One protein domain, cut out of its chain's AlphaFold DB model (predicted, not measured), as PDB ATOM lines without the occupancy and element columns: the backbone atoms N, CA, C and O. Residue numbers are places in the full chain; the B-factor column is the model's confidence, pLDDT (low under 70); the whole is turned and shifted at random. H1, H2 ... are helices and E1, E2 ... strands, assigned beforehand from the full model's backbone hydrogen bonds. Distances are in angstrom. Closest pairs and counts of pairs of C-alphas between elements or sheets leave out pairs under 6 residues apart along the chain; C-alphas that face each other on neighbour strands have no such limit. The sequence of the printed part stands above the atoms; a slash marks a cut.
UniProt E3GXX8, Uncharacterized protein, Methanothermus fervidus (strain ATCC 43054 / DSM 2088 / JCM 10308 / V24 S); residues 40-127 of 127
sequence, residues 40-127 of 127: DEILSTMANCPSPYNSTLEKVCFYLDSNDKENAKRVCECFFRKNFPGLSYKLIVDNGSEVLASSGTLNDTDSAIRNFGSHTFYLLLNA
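AT A GLANCE: This is residues 40 to 127 of the 127 residues of an uncharacterized protein of Methanothermus fervidus (strain ATCC 43054 / DSM 2088 / JCM 10308 / V24 S) (UniProt E3GXX8). A twisted wall of four antiparallel strands has three helices over one face, and its other face is bare. H1 covers E4 and E3, H3 runs along E2, and H2 crosses slantwise over E4 near the turn from E3 to E4, folding back into H3 as a helical hairpin. The printed part has 88 residues, in the order H1 H2 H3 E1 E2 E3 E4, with sheet order E2 E1 E4 E3 and a mixed class of helices and strands. It is compact, with a radius of gyration of the C-alphas of 11.9 A and spans of 34 by 27 by 20 A.

HOW THE PARTS SIT: Inner strands E1, residues 89 to 93, and E4, residues 119 to 126, are antiparallel, with N 90 and O 124 2.8 A apart, within hydrogen-bond range. Edge strand E2, residues 98 to 103, forms a hairpin with E1, with N 91 and O 101 at 2.8 A. Edge strand E3, residues 109 to 116, forms one with E4, with N 121 and O 114 at 2.8 A. The sheet is twisted, with C-alphas up to 4.5 A off its best plane. Two layers, helices on one face of a sheet, are made by H1, residues 40 to 48, H2, residues 56 to 65, and H3, residues 69 to 83. Their heights over the sheet are 8.9, 7.9 and 8.4 A. H2 and H3 touch at a shallow tilt of 11 degrees, opposite ways, the closest C-alphas being Val 60 and Ala 72, 4.8 A. H1 and H2 touch about perpendicular at 74 degrees, the closest C-alphas being Met 46 and Thr 56, 5.0 A. In H1, H2 and H3 every O i to N i+4 pair is within hydrogen-bond range.

IN THESE COORDINATES: H1 begins at C-alpha 40 (45.871, -8.963, -36.541). H3 is 21.3 A long, E3 22.0 A and E4 23.2 A, ending at C-alpha 126 (37.803, -2.618, -44.427).

THE WHOLE: The C-alphas farthest apart, Tyr 53 and Asn 107, are 36.0 A apart. The printed part has no cut and no long link. pLDDT is under 70 at residues 49 to 54, 95 to 96, 107 to 108 and 127.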
ATOM      1  N   ASP A  40      45.090  -8.229 -37.534       86.06
ATOM      2  CA  ASP A  40      45.871  -8.963 -36.541       86.06
ATOM      3  C   ASP A  40      46.528  -8.029 -35.516       86.06
ATOM      4  O   ASP A  40      46.543  -8.329 -34.318       86.06
ATOM      5  N   GLU A  41      46.986  -6.848 -35.932       85.69
ATOM      6  CA  GLU A  41      47.514  -5.831 -35.022       85.69
ATOM      7  C   GLU A  41      46.437  -5.270 -34.099       85.69
ATOM      8  O   GLU A  41      46.692  -5.066 -32.907       85.69
ATOM      9  N   ILE A  42      45.212  -5.070 -34.595       87.62
ATOM     10  CA  ILE A  42      44.103  -4.621 -33.748       87.62
ATOM     11  C   ILE A  42      43.747  -5.695 -32.719       87.62
ATOM     12  O   ILE A  42      43.642  -5.377 -31.532       87.62
ATOM     13  N   LEU A  43      43.616  -6.965 -33.117       88.00
ATOM     14  CA  LEU A  43      43.361  -8.054 -32.164       88.00
ATOM     15  C   LEU A  43      44.517  -8.238 -31.175       88.00
ATOM     16  O   LEU A  43      44.286  -8.465 -29.986       88.00
ATOM     17  N   SER A  44      45.759  -8.080 -31.634       86.38
ATOM     18  CA  SER A  44      46.946  -8.060 -30.775       86.38
ATOM     19  C   SER A  44      46.897  -6.923 -29.769       86.38
ATOM     20  O   SER A  44      47.186  -7.121 -28.589       86.38
ATOM     21  N   THR A  45      46.466  -5.744 -30.204       84.94
ATOM     22  CA  THR A  45      46.280  -4.585 -29.337       84.94
ATOM     23  C   THR A  45      45.160  -4.842 -28.335       84.94
ATOM     24  O   THR A  45      45.337  -4.568 -27.157       84.94
ATOM     25  N   MET A  46      44.034  -5.434 -28.727       85.88
ATOM     26  CA  MET A  46      42.967  -5.780 -27.780       85.88
ATOM     27  C   MET A  46      43.411  -6.817 -26.737       85.88
ATOM     28  O   MET A  46      42.960  -6.759 -25.591       85.88
ATOM     29  N   ALA A  47      44.288  -7.747 -27.120       85.12
ATOM     30  CA  ALA A  47      44.837  -8.770 -26.231       85.12
ATOM     31  C   ALA A  47      45.902  -8.222 -25.268       85.12
ATOM     32  O   ALA A  47      45.996  -8.681 -24.135       85.12
ATOM     33  N   ASN A  48      46.707  -7.253 -25.717       78.25
ATOM     34  CA  ASN A  48      47.902  -6.808 -24.998       78.25
ATOM     35  C   ASN A  48      47.784  -5.402 -24.397       78.25
ATOM     36  O   ASN A  48      48.569  -5.066 -23.516       78.25
ATOM     37  N   CYS A  49      46.860  -4.557 -24.870       64.38
ATOM     38  CA  CYS A  49      46.759  -3.169 -24.425       64.38
ATOM     39  C   CYS A  49      46.270  -3.129 -22.970       64.38
ATOM     40  O   CYS A  49      45.133  -3.531 -22.688       64.38
ATOM     41  N   PRO A  50      47.104  -2.647 -22.033       53.44
ATOM     42  CA  PRO A  50      46.754  -2.629 -20.629       53.44
ATOM     43  C   PRO A  50      45.731  -1.516 -20.372       53.44
ATOM     44  O   PRO A  50      46.044  -0.327 -20.351       53.44
ATOM     45  N   SER A  51      44.477  -1.899 -20.134       56.44
ATOM     46  CA  SER A  51      43.602  -1.107 -19.263       56.44
ATOM     47  C   SER A  51      44.150  -1.239 -17.832       56.44
ATOM     48  O   SER A  51      44.741  -2.275 -17.543       56.44
ATOM     49  N   PRO A  52      43.940  -0.282 -16.907       50.16
ATOM     50  CA  PRO A  52      44.536  -0.294 -15.558       50.16
ATOM     51  C   PRO A  52      44.266  -1.537 -14.686       50.16
ATOM     52  O   PRO A  52      44.758  -1.589 -13.565       50.16
ATOM     53  N   TYR A  53      43.510  -2.523 -15.178       56.09
ATOM     54  CA  TYR A  53      43.198  -3.751 -14.455       56.09
ATOM     55  C   TYR A  53      43.323  -5.016 -15.321       56.09
ATOM     56  O   TYR A  53      43.944  -5.948 -14.846       56.09
ATOM     57  N   ASN A  54      42.836  -5.030 -16.575       66.94
ATOM     58  CA  ASN A  54      42.803  -6.205 -17.476       66.94
ATOM     59  C   ASN A  54      42.927  -5.779 -18.956       66.94
ATOM     60  O   ASN A  54      42.595  -4.631 -19.283       66.94
ATOM     61  N   SER A  55      43.311  -6.690 -19.859       82.12
ATOM     62  CA  SER A  55      43.266  -6.424 -21.314       82.12
ATOM     63  C   SER A  55      41.825  -6.244 -21.825       82.12
ATOM     64  O   SER A  55      40.855  -6.599 -21.146       82.12
ATOM     65  N   THR A  56      41.641  -5.668 -23.020       84.75
ATOM     66  CA  THR A  56      40.294  -5.505 -23.595       84.75
ATOM     67  C   THR A  56      39.641  -6.858 -23.861       84.75
ATOM     68  O   THR A  56      38.482  -7.026 -23.488       84.75
ATOM     69  N   LEU A  57      40.366  -7.827 -24.433       86.81
ATOM     70  CA  LEU A  57      39.817  -9.172 -24.657       86.81
ATOM     71  C   LEU A  57      39.495  -9.886 -23.347       86.81
ATOM     72  O   LEU A  57      38.446 -10.501 -23.246       86.81
ATOM     73  N   GLU A  58      40.323  -9.740 -22.318       87.12
ATOM     74  CA  GLU A  58      40.063 -10.344 -21.008       87.12
ATOM     75  C   GLU A  58      38.794  -9.802 -20.347       87.12
ATOM     76  O   GLU A  58      37.992 -10.571 -19.820       87.12
ATOM     77  N   LYS A  59      38.550  -8.488 -20.431       86.94
ATOM     78  CA  LYS A  59      37.281  -7.898 -19.971       86.94
ATOM     79  C   LYS A  59      36.093  -8.434 -20.758       86.94
ATOM     80  O   LYS A  59      35.049  -8.702 -20.176       86.94
ATOM     81  N   VAL A  60      36.245  -8.565 -22.073       88.44
ATOM     82  CA  VAL A  60      35.187  -9.079 -22.943       88.44
ATOM     83  C   VAL A  60      34.886 -10.539 -22.614       88.44
ATOM     84  O   VAL A  60      33.719 -10.857 -22.411       88.44
ATOM     85  N   CYS A  61      35.902 -11.395 -22.460       88.19
ATOM     86  CA  CYS A  61      35.722 -12.784 -22.033       88.19
ATOM     87  C   CYS A  61      35.038 -12.866 -20.666       88.19
ATOM     88  O   CYS A  61      34.060 -13.585 -20.536       88.19
ATOM     89  N   PHE A  62      35.453 -12.057 -19.687       88.56
ATOM     90  CA  PHE A  62      34.800 -12.021 -18.374       88.56
ATOM     91  C   PHE A  62      33.288 -11.741 -18.465       88.56
ATOM     92  O   PHE A  62      32.489 -12.397 -17.792       88.56
ATOM     93  N   TYR A  63      32.883 -10.781 -19.301       89.00
ATOM     94  CA  TYR A  63      31.467 -10.479 -19.515       89.00
ATOM     95  C   TYR A  63      30.745 -11.584 -20.295       89.00
ATOM     96  O   TYR A  63      29.611 -11.912 -19.956       89.00
ATOM     97  N   LEU A  64      31.391 -12.195 -21.293       87.88
ATOM     98  CA  LEU A  64      30.824 -13.316 -22.048       87.88
ATOM     99  C   LEU A  64      30.609 -14.553 -21.168       87.88
ATOM    100  O   LEU A  64      29.509 -15.107 -21.171       87.88
ATOM    101  N   ASP A  65      31.599 -14.920 -20.353       88.38
ATOM    102  CA  ASP A  65      31.520 -16.019 -19.385       88.38
ATOM    103  C   ASP A  65      30.438 -15.759 -18.319       88.38
ATOM    104  O   ASP A  65      29.769 -16.681 -17.855       88.38
ATOM    105  N   SER A  66      30.208 -14.487 -17.970       87.75
ATOM    106  CA  SER A  66      29.132 -14.056 -17.062       87.75
ATOM    107  C   SER A  66      27.759 -13.925 -17.745       87.75
ATOM    108  O   SER A  66      26.799 -13.481 -17.114       87.75
ATOM    109  N   ASN A  67      27.650 -14.297 -19.027       86.62
ATOM    110  CA  ASN A  67      26.464 -14.147 -19.876       86.62
ATOM    111  C   ASN A  67      25.942 -12.694 -19.990       86.62
ATOM    112  O   ASN A  67      24.771 -12.450 -20.287       86.62
ATOM    113  N   ASP A  68      26.825 -11.717 -19.793       87.88
ATOM    114  CA  ASP A  68      26.564 -10.282 -19.883       87.88
ATOM    115  C   ASP A  68      27.019  -9.735 -21.244       87.88
ATOM    116  O   ASP A  68      28.003  -9.006 -21.411       87.88
ATOM    117  N   LYS A  69      26.274 -10.138 -22.272       86.88
ATOM    118  CA  LYS A  69      26.568  -9.809 -23.672       86.88
ATOM    119  C   LYS A  69      26.507  -8.307 -23.954       86.88
ATOM    120  O   LYS A  69      27.203  -7.817 -24.840       86.88
ATOM    121  N   GLU A  70      25.671  -7.571 -23.225       87.88
ATOM    122  CA  GLU A  70      25.502  -6.129 -23.416       87.88
ATOM    123  C   GLU A  70      26.756  -5.366 -22.976       87.88
ATOM    124  O   GLU A  70      27.268  -4.528 -23.725       87.88
ATOM    125  N   ASN A  71      27.322  -5.713 -21.816       87.75
ATOM    126  CA  ASN A  71      28.573  -5.104 -21.377       87.75
ATOM    127  C   ASN A  71      29.766  -5.546 -22.235       87.75
ATOM    128  O   ASN A  71      30.609  -4.706 -22.563       87.75
ATOM    129  N   ALA A  72      29.805  -6.804 -22.692       88.25
ATOM    130  CA  ALA A  72      30.813  -7.269 -23.651       88.25
ATOM    131  C   ALA A  72      30.817  -6.421 -24.942       88.25
ATOM    132  O   ALA A  72      31.874  -5.945 -25.375       88.25
ATOM    133  N   LYS A  73      29.631  -6.159 -25.510       90.88
ATOM    134  CA  LYS A  73      29.446  -5.283 -26.680       90.88
ATOM    135  C   LYS A  73      29.917  -3.861 -26.404       90.88
ATOM    136  O   LYS A  73      30.748  -3.322 -27.132       90.88
ATOM    137  N   ARG A  74      29.467  -3.276 -25.292       89.62
ATOM    138  CA  ARG A  74      29.800  -1.899 -24.906       89.62
ATOM    139  C   ARG A  74      31.303  -1.677 -24.733       89.62
ATOM    140  O   ARG A  74      31.813  -0.618 -25.108       89.62
ATOM    141  N   VAL A  75      32.020  -2.654 -24.173       89.19
ATOM    142  CA  VAL A  75      33.486  -2.608 -24.045       89.19
ATOM    143  C   VAL A  75      34.150  -2.602 -25.420       89.19
ATOM    144  O   VAL A  75      35.027  -1.766 -25.654       89.19
ATOM    145  N   CYS A  76      33.714  -3.475 -26.332       89.62
ATOM    146  CA  CYS A  76      34.234  -3.528 -27.699       89.62
ATOM    147  C   CYS A  76      33.978  -2.211 -28.441       89.62
ATOM    148  O   CYS A  76      34.915  -1.588 -28.936       89.62
ATOM    149  N   GLU A  77      32.738  -1.725 -28.448       89.50
ATOM    150  CA  GLU A  77      32.368  -0.463 -29.096       89.50
ATOM    151  C   GLU A  77      33.160   0.727 -28.544       89.50
ATOM    152  O   GLU A  77      33.648   1.565 -29.305       89.50
ATOM    153  N   CYS A  78      33.334   0.803 -27.219       87.88
ATOM    154  CA  CYS A  78      34.132   1.861 -26.604       87.88
ATOM    155  C   CYS A  78      35.606   1.773 -26.999       87.88
ATOM    156  O   CYS A  78      36.225   2.814 -27.220       87.88
ATOM    157  N   PHE A  79      36.164   0.564 -27.097       87.75
ATOM    158  CA  PHE A  79      37.537   0.363 -27.545       87.75
ATOM    159  C   PHE A  79      37.730   0.863 -28.981       87.75
ATOM    160  O   PHE A  79      38.604   1.698 -29.216       87.75
ATOM    161  N   PHE A  80      36.891   0.424 -29.921       87.75
ATOM    162  CA  PHE A  80      37.012   0.835 -31.319       87.75
ATOM    163  C   PHE A  80      36.730   2.323 -31.510       87.75
ATOM    164  O   PHE A  80      37.513   3.010 -32.154       87.75
ATOM    165  N   ARG A  81      35.682   2.871 -30.885       86.12
ATOM    166  CA  ARG A  81      35.368   4.304 -30.996       86.12
ATOM    167  C   ARG A  81      36.491   5.193 -30.457       86.12
ATOM    168  O   ARG A  81      36.697   6.284 -30.974       86.12
ATOM    169  N   LYS A  82      37.183   4.756 -29.398       84.25
ATOM    170  CA  LYS A  82      38.256   5.530 -28.762       84.25
ATOM    171  C   LYS A  82      39.578   5.441 -29.525       84.25
ATOM    172  O   LYS A  82      40.265   6.450 -29.625       84.25
ATOM    173  N   ASN A  83      39.946   4.250 -29.995       82.50
ATOM    174  CA  ASN A  83      41.270   4.001 -30.574       82.50
ATOM    175  C   ASN A  83      41.278   4.053 -32.109       82.50
ATOM    176  O   ASN A  83      42.302   4.386 -32.689       82.50
ATOM    177  N   PHE A  84      40.143   3.768 -32.750       83.81
ATOM    178  CA  PHE A  84      40.003   3.662 -34.206       83.81
ATOM    179  C   PHE A  84      38.738   4.389 -34.711       83.81
ATOM    180  O   PHE A  84      37.841   3.768 -35.294       83.81
ATOM    181  N   PRO A  85      38.602   5.705 -34.462       81.81
ATOM    182  CA  PRO A  85      37.440   6.456 -34.922       81.81
ATOM    183  C   PRO A  85      37.366   6.459 -36.455       81.81
ATOM    184  O   PRO A  85      38.341   6.771 -37.131       81.81
ATOM    185  N   GLY A  86      36.194   6.131 -37.005       82.00
ATOM    186  CA  GLY A  86      35.964   6.108 -38.455       82.00
ATOM    187  C   GLY A  86      36.399   4.822 -39.164       82.00
ATOM    188  O   GLY A  86      36.163   4.698 -40.362       82.00
ATOM    189  N   LEU A  87      36.968   3.849 -38.444       84.94
ATOM    190  CA  LEU A  87      37.282   2.536 -39.002       84.94
ATOM    191  C   LEU A  87      35.993   1.760 -39.304       84.94
ATOM    192  O   LEU A  87      35.063   1.731 -38.488       84.94
ATOM    193  N   SER A  88      35.948   1.112 -40.469       88.88
ATOM    194  CA  SER A  88      34.887   0.162 -40.799       88.88
ATOM    195  C   SER A  88      35.338  -1.236 -40.401       88.88
ATOM    196  O   SER A  88      36.354  -1.731 -40.886       88.88
ATOM    197  N   TYR A  89      34.616  -1.853 -39.473       89.38
ATOM    198  CA  TYR A  89      35.012  -3.114 -38.862       89.38
ATOM    199  C   TYR A  89      33.800  -3.954 -38.464       89.38
ATOM    200  O   TYR A  89      32.693  -3.442 -38.273       89.38
ATOM    201  N   LYS A  90      34.023  -5.251 -38.268       91.00
ATOM    202  CA  LYS A  90      33.066  -6.163 -37.639       91.00
ATOM    203  C   LYS A  90      33.814  -7.166 -36.770       91.00
ATOM    204  O   LYS A  90      34.596  -7.961 -37.279       91.00
ATOM    205  N   LEU A  91      33.555  -7.123 -35.467       90.31
ATOM    206  CA  LEU A  91      34.087  -8.063 -34.488       90.31
ATOM    207  C   LEU A  91      33.016  -9.092 -34.122       90.31
ATOM    208  O   LEU A  91      31.909  -8.741 -33.704       90.31
ATOM    209  N   ILE A  92      33.366 -10.362 -34.263       90.75
ATOM    210  CA  ILE A  92      32.484 -11.508 -34.073       90.75
ATOM    211  C   ILE A  92      33.137 -12.468 -33.078       90.75
ATOM    212  O   ILE A  92      34.356 -12.630 -33.084       90.75
ATOM    213  N   VAL A  93      32.328 -13.114 -32.247       89.50
ATOM    214  CA  VAL A  93      32.758 -14.169 -31.324       89.50
ATOM    215  C   VAL A  93      32.167 -15.520 -31.718       89.50
ATOM    216  O   VAL A  93      31.060 -15.596 -32.258       89.50
ATOM    217  N   ASP A  94      32.944 -16.576 -31.471       84.06
ATOM    218  CA  ASP A  94      32.569 -17.986 -31.595       84.06
ATOM    219  C   ASP A  94      31.943 -18.323 -32.956       84.06
ATOM    220  O   ASP A  94      30.814 -18.798 -33.077       84.06
ATOM    221  N   ASN A  95      32.720 -18.045 -34.006       63.31
ATOM    222  CA  ASN A  95      32.461 -18.454 -35.386       63.31
ATOM    223  C   ASN A  95      31.104 -17.985 -35.947       63.31
ATOM    224  O   ASN A  95      30.413 -18.725 -36.645       63.31
ATOM    225  N   GLY A  96      30.703 -16.747 -35.637       60.84
ATOM    226  CA  GLY A  96      29.464 -16.164 -36.167       60.84
ATOM    227  C   GLY A  96      28.291 -16.160 -35.199       60.84
ATOM    228  O   GLY A  96      27.259 -15.583 -35.539       60.84
ATOM    229  N   SER A  97      28.428 -16.755 -34.009       71.62
ATOM    230  CA  SER A  97      27.314 -16.840 -33.063       71.62
ATOM    231  C   SER A  97      26.896 -15.474 -32.516       71.62
ATOM    232  O   SER A  97      25.722 -15.287 -32.193       71.62
ATOM    233  N   GLU A  98      27.824 -14.521 -32.393       81.44
ATOM    234  CA  GLU A  98      27.505 -13.199 -31.857       81.44
ATOM    235  C   GLU A  98      28.393 -12.088 -32.429       81.44
ATOM    236  O   GLU A  98      29.616 -12.207 -32.478       81.44
ATOM    237  N   VAL A  99      27.773 -10.981 -32.850       88.62
ATOM    238  CA  VAL A  99      28.482  -9.753 -33.245       88.62
ATOM    239  C   VAL A  99      28.642  -8.880 -32.007       88.62
ATOM    240  O   VAL A  99      27.649  -8.484 -31.397       88.62
ATOM    241  N   LEU A 100      29.889  -8.586 -31.639       88.88
ATOM    242  CA  LEU A 100      30.212  -7.791 -30.455       88.88
ATOM    243  C   LEU A 100      30.279  -6.298 -30.752       88.88
ATOM    244  O   LEU A 100      29.921  -5.484 -29.910       88.88
ATOM    245  N   ALA A 101      30.751  -5.929 -31.936       89.44
ATOM    246  CA  ALA A 101      30.778  -4.544 -32.373       89.44
ATOM    247  C   ALA A 101      30.923  -4.489 -33.895       89.44
ATOM    248  O   ALA A 101      31.569  -5.346 -34.503       89.44
ATOM    249  N   SER A 102      30.327  -3.476 -34.515       89.94
ATOM    250  CA  SER A 102      30.455  -3.244 -35.951       89.94
ATOM    251  C   SER A 102      30.297  -1.771 -36.291       89.94
ATOM    252  O   SER A 102      29.503  -1.073 -35.663       89.94
ATOM    253  N   SER A 103      31.004  -1.320 -37.318       88.44
ATOM    254  CA  SER A 103      30.933   0.041 -37.840       88.44
ATOM    255  C   SER A 103      31.143   0.028 -39.350       88.44
ATOM    256  O   SER A 103      31.986  -0.716 -39.844       88.44
ATOM    257  N   GLY A 104      30.399   0.869 -40.071       84.44
ATOM    258  CA  GLY A 104      30.549   1.047 -41.515       84.44
ATOM    259  C   GLY A 104      30.145  -0.162 -42.365       84.44
ATOM    260  O   GLY A 104      29.478  -1.091 -41.904       84.44
ATOM    261  N   THR A 105      30.518  -0.116 -43.642       81.88
ATOM    262  CA  THR A 105      30.275  -1.181 -44.626       81.88
ATOM    263  C   THR A 105      31.612  -1.801 -45.016       81.88
ATOM    264  O   THR A 105      32.576  -1.081 -45.259       81.88
ATOM    265  N   LEU A 106      31.670  -3.132 -45.047       81.50
ATOM    266  CA  LEU A 106      32.861  -3.891 -45.427       81.50
ATOM    267  C   LEU A 106      32.767  -4.230 -46.921       81.50
ATOM    268  O   LEU A 106      31.839  -4.933 -47.319       81.50
ATOM    269  N   ASN A 107      33.695  -3.711 -47.724       69.81
ATOM    270  CA  ASN A 107      33.749  -3.886 -49.178       69.81
ATOM    271  C   ASN A 107      34.985  -4.688 -49.619       69.81
ATOM    272  O   ASN A 107      34.878  -5.479 -50.551       69.81
ATOM    273  N   ASP A 108      36.121  -4.513 -48.943       63.62
ATOM    274  CA  ASP A 108      37.352  -5.281 -49.140       63.62
ATOM    275  C   ASP A 108      37.871  -5.689 -47.761       63.62
ATOM    276  O   ASP A 108      37.975  -4.839 -46.882       63.62
ATOM    277  N   THR A 109      38.046  -6.987 -47.505       73.44
ATOM    278  CA  THR A 109      38.050  -7.485 -46.116       73.44
ATOM    279  C   THR A 109      39.398  -8.069 -45.721       73.44
ATOM    280  O   THR A 109      39.692  -9.218 -46.045       73.44
ATOM    281  N   ASP A 110      40.186  -7.301 -44.968       83.88
ATOM    282  CA  ASP A 110      41.254  -7.879 -44.156       83.88
ATOM    283  C   ASP A 110      40.623  -8.591 -42.951       83.88
ATOM    284  O   ASP A 110      39.607  -8.149 -42.402       83.88
ATOM    285  N   SER A 111      41.177  -9.735 -42.558       85.69
ATOM    286  CA  SER A 111      40.584 -10.565 -41.514       85.69
ATOM    287  C   SER A 111      41.632 -11.179 -40.608       85.69
ATOM    288  O   SER A 111      42.655 -11.677 -41.071       85.69
ATOM    289  N   ALA A 112      41.334 -11.206 -39.315       88.25
ATOM    290  CA  ALA A 112      42.165 -11.867 -38.327       88.25
ATOM    291  C   ALA A 112      41.321 -12.666 -37.342       88.25
ATOM    292  O   ALA A 112      40.171 -12.330 -37.042       88.25
ATOM    293  N   ILE A 113      41.924 -13.737 -36.836       88.88
ATOM    294  CA  ILE A 113      41.311 -14.654 -35.884       88.88
ATOM    295  C   ILE A 113      42.245 -14.777 -34.694       88.88
ATOM    296  O   ILE A 113      43.441 -15.020 -34.855       88.88
ATOM    297  N   ARG A 114      41.699 -14.645 -33.488       86.69
ATOM    298  CA  ARG A 114      42.458 -14.829 -32.257       86.69
ATOM    299  C   ARG A 114      41.652 -15.594 -31.225       86.69
ATOM    300  O   ARG A 114      40.537 -15.219 -30.883       86.69
ATOM    301  N   ASN A 115      42.279 -16.624 -30.675       86.75
ATOM    302  CA  ASN A 115      41.770 -17.332 -29.509       86.75
ATOM    303  C   ASN A 115      42.198 -16.588 -28.244       86.75
ATOM    304  O   ASN A 115      43.373 -16.234 -28.104       86.75
ATOM    305  N   PHE A 116      41.263 -16.357 -27.328       83.88
ATOM    306  CA  PHE A 116      41.556 -15.766 -26.028       83.88
ATOM    307  C   PHE A 116      40.634 -16.367 -24.961       83.88
ATOM    308  O   PHE A 116      39.417 -16.189 -24.998       83.88
ATOM    309  N   GLY A 117      41.216 -17.097 -24.006       82.31
ATOM    310  CA  GLY A 117      40.443 -17.892 -23.047       82.31
ATOM    311  C   GLY A 117      39.658 -19.017 -23.736       82.31
ATOM    312  O   GLY A 117      40.225 -19.775 -24.522       82.31
ATOM    313  N   SER A 118      38.363 -19.113 -23.431       84.00
ATOM    314  CA  SER A 118      37.378 -20.046 -24.005       84.00
ATOM    315  C   SER A 118      36.777 -19.579 -25.338       84.00
ATOM    316  O   SER A 118      36.056 -20.351 -25.970       84.00
ATOM    317  N   HIS A 119      37.067 -18.349 -25.774       87.31
ATOM    318  CA  HIS A 119      36.404 -17.711 -26.911       87.31
ATOM    319  C   HIS A 119      37.330 -17.516 -28.108       87.31
ATOM    320  O   HIS A 119      38.537 -17.278 -27.974       87.31
ATOM    321  N   THR A 120      36.736 -17.561 -29.301       88.44
ATOM    322  CA  THR A 120      37.422 -17.231 -30.556       88.44
ATOM    323  C   THR A 120      36.889 -15.924 -31.125       88.44
ATOM    324  O   THR A 120      35.705 -15.816 -31.438       88.44
ATOM    325  N   PHE A 121      37.769 -14.946 -31.307       89.69
ATOM    326  CA  PHE A 121      37.456 -13.633 -31.858       89.69
ATOM    327  C   PHE A 121      37.828 -13.569 -33.336       89.69
ATOM    328  O   PHE A 121      38.943 -13.922 -33.710       89.69
ATOM    329  N   TYR A 122      36.910 -13.068 -34.156       90.00
ATOM    330  CA  TYR A 122      37.081 -12.843 -35.587       90.00
ATOM    331  C   TYR A 122      36.890 -11.355 -35.856       90.00
ATOM    332  O   TYR A 122      35.801 -10.822 -35.633       90.00
ATOM    333  N   LEU A 123      37.935 -10.683 -36.324       90.00
ATOM    334  CA  LEU A 123      37.872  -9.287 -36.727       90.00
ATOM    335  C   LEU A 123      37.933  -9.201 -38.245       90.00
ATOM    336  O   LEU A 123      38.852  -9.728 -38.861       90.00
ATOM    337  N   LEU A 124      36.954  -8.516 -38.820       88.75
ATOM    338  CA  LEU A 124      36.905  -8.135 -40.222       88.75
ATOM    339  C   LEU A 124      37.118  -6.625 -40.303       88.75
ATOM    340  O   LEU A 124      36.451  -5.879 -39.579       88.75
ATOM    341  N   LEU A 125      38.018  -6.182 -41.170       87.38
ATOM    342  CA  LEU A 125      38.352  -4.782 -41.397       87.38
ATOM    343  C   LEU A 125      38.174  -4.427 -42.859       87.38
ATOM    344  O   LEU A 125      38.533  -5.214 -43.728       87.38
ATOM    345  N   ASN A 126      37.667  -3.222 -43.114       79.31
ATOM    346  CA  ASN A 126      37.803  -2.618 -44.427       79.31
ATOM    347  C   ASN A 126      39.108  -1.828 -44.471       79.31
ATOM    348  O   ASN A 126      39.216  -0.828 -43.753       79.31
ATOM    349  N   ALA A 127      40.062  -2.298 -45.274       58.84
ATOM    350  CA  ALA A 127      41.299  -1.573 -45.563       58.84
ATOM    351  C   ALA A 127      41.026  -0.313 -46.403       58.84
ATOM    352  O   ALA A 127      40.028  -0.301 -47.167       58.84
TER     353      ALA A 127